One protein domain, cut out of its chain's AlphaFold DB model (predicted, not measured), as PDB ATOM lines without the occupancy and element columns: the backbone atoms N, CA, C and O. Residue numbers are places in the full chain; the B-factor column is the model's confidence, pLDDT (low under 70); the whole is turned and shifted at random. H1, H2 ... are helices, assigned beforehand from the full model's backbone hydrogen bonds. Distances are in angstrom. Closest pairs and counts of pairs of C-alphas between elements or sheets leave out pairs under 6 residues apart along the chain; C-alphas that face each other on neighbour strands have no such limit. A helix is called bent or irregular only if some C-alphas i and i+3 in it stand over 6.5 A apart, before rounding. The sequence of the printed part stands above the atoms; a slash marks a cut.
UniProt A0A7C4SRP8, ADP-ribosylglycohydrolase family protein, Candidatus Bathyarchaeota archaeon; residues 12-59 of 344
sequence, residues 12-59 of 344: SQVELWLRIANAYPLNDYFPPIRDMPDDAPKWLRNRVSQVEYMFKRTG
ATOM      1  N   SER A  12      -8.127 -25.910  36.564       96.44
ATOM      2  CA  SER A  12      -8.044 -27.038  37.506       96.44
ATOM      3  C   SER A  12      -8.139 -28.389  36.798       96.44
ATOM      4  O   SER A  12      -7.485 -29.343  37.214       96.44
ATOM      5  N   GLN A  13      -8.879 -28.466  35.691       97.50
ATOM      6  CA  GLN A  13      -8.920 -29.650  34.832       97.50
ATOM      7  C   GLN A  13      -7.585 -29.878  34.109       97.50
ATOM      8  O   GLN A  13      -7.102 -31.011  34.078       97.50
ATOM      9  N   VAL A  14      -6.969 -28.815  33.575       98.00
ATOM     10  CA  VAL A  14      -5.631 -28.885  32.958       98.00
ATOM     11  C   VAL A  14      -4.590 -29.349  33.979       98.00
ATOM     12  O   VAL A  14      -3.836 -30.290  33.730       98.00
ATOM     13  N   GLU A  15      -4.584 -28.731  35.160       97.62
ATOM     14  CA  GLU A  15      -3.668 -29.070  36.244       97.62
ATOM     15  C   GLU A  15      -3.855 -30.514  36.727       97.62
ATOM     16  O   GLU A  15      -2.864 -31.219  36.918       97.62
ATOM     17  N   LEU A  16      -5.099 -30.990  36.864       97.62
ATOM     18  CA  LEU A  16      -5.368 -32.372  37.259       97.62
ATOM     19  C   LEU A  16      -4.783 -33.375  36.258       97.62
ATOM     20  O   LEU A  16      -4.129 -34.328  36.682       97.62
ATOM     21  N   TRP A  17      -4.972 -33.155  34.949       97.44
ATOM     22  CA  TRP A  17      -4.361 -34.009  33.923       97.44
ATOM     23  C   TRP A  17      -2.843 -34.055  34.098       97.44
ATOM     24  O   TRP A  17      -2.252 -35.133  34.167       97.44
ATOM     25  N   LEU A  18      -2.204 -32.886  34.186       97.75
ATOM     26  CA  LEU A  18      -0.748 -32.786  34.274       97.75
ATOM     27  C   LEU A  18      -0.194 -33.422  35.546       97.75
ATOM     28  O   LEU A  18       0.849 -34.066  35.491       97.75
ATOM     29  N   ARG A  19      -0.889 -33.294  36.680       97.31
ATOM     30  CA  ARG A  19      -0.489 -33.936  37.939       97.31
ATOM     31  C   ARG A  19      -0.591 -35.455  37.863       97.31
ATOM     32  O   ARG A  19       0.368 -36.123  38.236       97.31
ATOM     33  N   ILE A  20      -1.692 -35.993  37.331       97.00
ATOM     34  CA  ILE A  20      -1.850 -37.444  37.125       97.00
ATOM     35  C   ILE A  20      -0.738 -37.984  36.218       97.00
ATOM     36  O   ILE A  20      -0.198 -39.057  36.465       97.00
ATOM     37  N   ALA A  21      -0.348 -37.221  35.197       96.19
ATOM     38  CA  ALA A  21       0.708 -37.616  34.274       96.19
ATOM     39  C   ALA A  21       2.138 -37.242  34.724       96.19
ATOM     40  O   ALA A  21       3.072 -37.392  33.935       96.19
ATOM     41  N   ASN A  22       2.318 -36.750  35.958       96.06
ATOM     42  CA  ASN A  22       3.594 -36.280  36.512       96.06
ATOM     43  C   ASN A  22       4.345 -35.286  35.595       96.06
ATOM     44  O   ASN A  22       5.537 -35.428  35.323       96.06
ATOM     45  N   ALA A  23       3.617 -34.297  35.076       96.94
ATOM     46  CA  ALA A  23       4.089 -33.312  34.103       96.94
ATOM     47  C   ALA A  23       3.634 -31.878  34.439       96.94
ATOM     48  O   ALA A  23       3.463 -31.057  33.542       96.94
ATOM     49  N   TYR A  24       3.386 -31.585  35.723       97.25
ATOM     50  CA  TYR A  24       3.079 -30.232  36.194       97.25
ATOM     51  C   TYR A  24       4.323 -29.574  36.821       97.25
ATOM     52  O   TYR A  24       4.927 -30.189  37.703       97.25
ATOM     53  N   PRO A  25       4.669 -28.319  36.470       97.19
ATOM     54  CA  PRO A  25       4.045 -27.489  35.435       97.19
ATOM     55  C   PRO A  25       4.355 -27.989  34.013       97.19
ATOM     56  O   PRO A  25       5.331 -28.707  33.800       97.19
ATOM     57  N   LEU A  26       3.519 -27.591  33.049       97.94
ATOM     58  CA  LEU A  26       3.672 -27.948  31.636       97.94
ATOM     59  C   LEU A  26       4.981 -27.372  31.074       97.94
ATOM     60  O   LEU A  26       5.201 -26.168  31.152       97.94
ATOM     61  N   ASN A  27       5.817 -28.220  30.476       96.69
ATOM     62  CA  ASN A  27       7.083 -27.835  29.832       96.69
ATOM     63  C   ASN A  27       7.373 -28.632  28.540       96.69
ATOM     64  O   ASN A  27       8.480 -28.613  28.006       96.69
ATOM     65  N   ASP A  28       6.392 -29.387  28.054       97.69
ATOM     66  CA  ASP A  28       6.463 -30.242  26.868       97.69
ATOM     67  C   ASP A  28       5.025 -30.490  26.376       97.69
ATOM     68  O   ASP A  28       4.067 -30.071  27.027       97.69
ATOM     69  N   TYR A  29       4.835 -31.167  25.247       98.12
ATOM     70  CA  TYR A  29       3.507 -31.619  24.830       98.12
ATOM     71  C   TYR A  29       2.850 -32.486  25.907       98.12
ATOM     72  O   TYR A  29       3.524 -33.253  26.601       98.12
ATOM     73  N   PHE A  30       1.517 -32.418  26.001       97.88
ATOM     74  CA  PHE A  30       0.767 -33.218  26.969       97.88
ATOM     75  C   PHE A  30       1.116 -34.703  26.828       97.88
ATOM     76  O   PHE A  30       0.960 -35.277  25.744       97.88
ATOM     77  N   PRO A  31       1.582 -35.353  27.903       96.19
ATOM     78  CA  PRO A  31       1.814 -36.784  27.883       96.19
ATOM     79  C   PRO A  31       0.492 -37.568  27.909       96.19
ATOM     80  O   PRO A  31      -0.512 -37.089  28.452       96.19
ATOM     81  N   PRO A  32       0.487 -38.804  27.379       95.19
ATOM     82  CA  PRO A  32      -0.605 -39.735  27.626       95.19
ATOM     83  C   PRO A  32      -0.684 -40.111  29.109       95.19
ATOM     84  O   PRO A  32       0.344 -40.279  29.769       95.19
ATOM     85  N   ILE A  33      -1.905 -40.298  29.612       95.19
ATOM     86  CA  ILE A  33      -2.148 -40.871  30.940       95.19
ATOM     87  C   ILE A  33      -2.104 -42.392  30.796       95.19
ATOM     88  O   ILE A  33      -3.019 -42.980  30.229       95.19
ATOM     89  N   ARG A  34      -1.019 -43.017  31.265       88.06
ATOM     90  CA  ARG A  34      -0.832 -44.478  31.177       88.06
ATOM     91  C   ARG A  34      -1.629 -45.219  32.247       88.06
ATOM     92  O   ARG A  34      -2.332 -46.170  31.926       88.06
ATOM     93  N   ASP A  35      -1.560 -44.723  33.478       90.62
ATOM     94  CA  ASP A  35      -2.200 -45.317  34.647       90.62
ATOM     95  C   ASP A  35      -3.276 -44.354  35.156       90.62
ATOM     96  O   ASP A  35      -2.997 -43.399  35.880       90.62
ATOM     97  N   MET A  36      -4.514 -44.550  34.699       94.75
ATOM     98  CA  MET A  36      -5.650 -43.724  35.110       94.75
ATOM     99  C   MET A  36      -6.109 -44.131  36.522       94.75
ATOM    100  O   MET A  36      -6.547 -45.272  36.672       94.75
ATOM    101  N   PRO A  37      -6.087 -43.232  37.528       95.25
ATOM    102  CA  PRO A  37      -6.568 -43.542  38.877       95.25
ATOM    103  C   PRO A  37      -8.028 -44.006  38.882       95.25
ATOM    104  O   PRO A  37      -8.821 -43.536  38.064       95.25
ATOM    105  N   ASP A  38      -8.421 -44.887  39.802       94.62
ATOM    106  CA  ASP A  38      -9.801 -45.401  39.900       94.62
ATOM    107  C   ASP A  38     -10.825 -44.304  40.239       94.62
ATOM    108  O   ASP A  38     -11.943 -44.294  39.718       94.62
ATOM    109  N   ASP A  39     -10.417 -43.311  41.021       94.94
ATOM    110  CA  ASP A  39     -11.214 -42.145  41.405       94.94
ATOM    111  C   ASP A  39     -11.171 -41.000  40.374       94.94
ATOM    112  O   ASP A  39     -11.789 -39.952  40.580       94.94
ATOM    113  N   ALA A  40     -10.497 -41.191  39.232       96.44
ATOM    114  CA  ALA A  40     -10.410 -40.168  38.199       96.44
ATOM    115  C   ALA A  40     -11.804 -39.764  37.678       96.44
ATOM    116  O   ALA A  40     -12.632 -40.627  37.342       96.44
ATOM    117  N   PRO A  41     -12.068 -38.452  37.538       97.19
ATOM    118  CA  PRO A  41     -13.392 -37.962  37.201       97.19
ATOM    119  C   PRO A  41     -13.813 -38.381  35.788       97.19
ATOM    120  O   PRO A  41     -13.008 -38.453  34.857       97.19
ATOM    121  N   LYS A  42     -15.122 -38.592  35.599       97.25
ATOM    122  CA  LYS A  42     -15.697 -39.072  34.330       97.25
ATOM    123  C   LYS A  42     -15.320 -38.206  33.124       97.25
ATOM    124  O   LYS A  42     -15.064 -38.742  32.050       97.25
ATOM    125  N   TRP A  43     -15.264 -36.881  33.289       96.25
ATOM    126  CA  TRP A  43     -14.894 -35.969  32.202       96.25
ATOM    127  C   TRP A  43     -13.472 -36.234  31.683       96.25
ATOM    128  O   TRP A  43     -13.256 -36.187  30.473       96.25
ATOM    129  N   LEU A  44     -12.527 -36.582  32.568       97.25
ATOM    130  CA  LEU A  44     -11.135 -36.847  32.200       97.25
ATOM    131  C   LEU A  44     -11.037 -38.152  31.416       97.25
ATOM    132  O   LEU A  44     -10.454 -38.180  30.334       97.25
ATOM    133  N   ARG A  45     -11.689 -39.211  31.914       96.81
ATOM    134  CA  ARG A  45     -11.771 -40.505  31.217       96.81
ATOM    135  C   ARG A  45     -12.360 -40.344  29.816       96.81
ATOM    136  O   ARG A  45     -11.817 -40.885  28.855       96.81
ATOM    137  N   ASN A  46     -13.433 -39.562  29.696       96.75
ATOM    138  CA  ASN A  46     -14.075 -39.280  28.415       96.75
ATOM    139  C   ASN A  46     -13.134 -38.537  27.457       96.75
ATOM    140  O   ASN A  46     -13.038 -38.927  26.295       96.75
ATOM    141  N   ARG A  47     -12.421 -37.500  27.925       96.81
ATOM    142  CA  ARG A  47     -11.484 -36.750  27.077       96.81
ATOM    143  C   ARG A  47     -10.311 -37.611  26.620       96.81
ATOM    144  O   ARG A  47     -10.009 -37.610  25.432       96.81
ATOM    145  N   VAL A  48      -9.691 -38.377  27.518       96.12
ATOM    146  CA  VAL A  48      -8.604 -39.304  27.152       96.12
ATOM    147  C   VAL A  48      -9.097 -40.319  26.121       96.12
ATOM    148  O   VAL A  48      -8.473 -40.475  25.075       96.12
ATOM    149  N   SER A  49     -10.273 -40.913  26.345       95.75
ATOM    150  CA  SER A  49     -10.889 -41.852  25.398       95.75
ATOM    151  C   SER A  49     -11.149 -41.212  24.030       95.75
ATOM    152  O   SER A  49     -10.922 -41.846  23.003       95.75
ATOM    153  N   GLN A  50     -11.598 -39.954  23.996       95.62
ATOM    154  CA  GLN A  50     -11.812 -39.203  22.757       95.62
ATOM    155  C   GLN A  50     -10.494 -38.968  22.007       95.62
ATOM    156  O   GLN A  50     -10.428 -39.222  20.804       95.62
ATOM    157  N   VAL A  51      -9.449 -38.510  22.703       95.38
ATOM    158  CA  VAL A  51      -8.123 -38.258  22.114       95.38
ATOM    159  C   VAL A  51      -7.521 -39.552  21.562       95.38
ATOM    160  O   VAL A  51      -7.045 -39.577  20.428       95.38
ATOM    161  N   GLU A  52      -7.608 -40.651  22.312       93.94
ATOM    162  CA  GLU A  52      -7.143 -41.964  21.859       93.94
ATOM    163  C   GLU A  52      -7.950 -42.508  20.682       93.94
ATOM    164  O   GLU A  52      -7.374 -43.070  19.750       93.94
ATOM    165  N   TYR A  53      -9.277 -42.358  20.706       94.94
ATOM    166  CA  TYR A  53     -10.140 -42.761  19.597       94.94
ATOM    167  C   TYR A  53      -9.767 -42.011  18.316       94.94
ATOM    168  O   TYR A  53      -9.622 -42.635  17.264       94.94
ATOM    169  N   MET A  54      -9.561 -40.694  18.410       93.00
ATOM    170  CA  MET A  54      -9.129 -39.885  17.273       93.00
ATOM    171  C   MET A  54      -7.771 -40.350  16.749       93.00
ATOM    172  O   MET A  54      -7.660 -40.597  15.552       93.00
ATOM    173  N   PHE A  55      -6.786 -40.577  17.624       94.88
ATOM    174  CA  PHE A  55      -5.478 -41.092  17.215       94.88
ATOM    175  C   PHE A  55      -5.574 -42.456  16.516       94.88
ATOM    176  O   PHE A  55      -4.994 -42.640  15.448       94.88
ATOM    177  N   LYS A  56      -6.357 -43.400  17.057       94.44
ATOM    178  CA  LYS A  56      -6.579 -44.722  16.439       94.44
ATOM    179  C   LYS A  56      -7.263 -44.624  15.075       94.44
ATOM    180  O   LYS A  56      -6.997 -45.443  14.203       94.44
ATOM    181  N   ARG A  57      -8.154 -43.645  14.897       93.06
ATOM    182  CA  ARG A  57      -8.911 -43.446  13.656       93.06
ATOM    183  C   ARG A  57      -8.095 -42.759  12.563       93.06
ATOM    184  O   ARG A  57      -8.255 -43.113  11.400       93.06
ATOM    185  N   THR A  58      -7.292 -41.755  12.908       89.56
ATOM    186  CA  THR A  58      -6.595 -40.903  11.925       89.56
ATOM    187  C   THR A  58      -5.118 -41.247  11.764       89.56
ATOM    188  O   THR A  58      -4.511 -40.847  10.776       89.56
ATOM    189  N   GLY A  59      -4.517 -41.947  12.729       91.38
ATOM    190  CA  GLY A  59      -3.074 -42.188  12.781       91.38
ATOM    191  C   GLY A  59      -2.244 -40.956  13.168       91.38
ATOM    192  O   GLY A  59      -1.016 -41.034  13.177       91.38
TER     193      GLY A  59
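This is residues 12 to 59 of the 344 residues of the protein "ADP-ribosylglycohydrolase family protein" of Candidatus Bathyarchaeota archaeon (UniProt A0A7C4SRP8). A short helix, H1, and a long one, H2, are set crosswise near the first turns of H2, with a wide loop, residues 21 to 41, joining them. The far part of H2 sticks out from the rest as an arm, residues 53 to 59, of which 53 to 58 belong to H2. The printed part has 48 residues with two named helices, H1 then H2, and no named strand; its class is all helix. It is only just compact, close to loose, with a radius of gyration of the C-alphas of 11.1 A and spans of 29 by 26 by 17 A.

Start with H1, residues 12 to 20, and compare it with H2, residues 42 to 58. The two are close but not clearly touching, with 2 pairs of C-alphas within 8 A. Look at Trp 17 and Leu 44, whose C-alphas are the closest of the two helices, 7.5 A apart. Their lines stand only just about perpendicular, at 72 degrees, and their centres are 15.9 A apart. In H1 and H2 every O i to N i+4 pair is within hydrogen-bond range.

Find C-alpha 12 at (-8.044, -27.038, 37.506); from there H1 runs 12.1 A to C-alpha 20. After residues 21 to 41, find C-alpha 42 at (-15.697, -39.072, 34.330), where H2 begins. It runs 24.3 A to C-alpha 58 at (-6.595, -40.903, 11.925). Neither helix is bent.

The C-alphas farthest apart are those of Pro 25 and Arg 57, at 29.9 A. The printed part has no cut. The link from H1 to H2, 21 residues, is long. The mean pLDDT of the printed part is 95.8, and no printed residue is under 70.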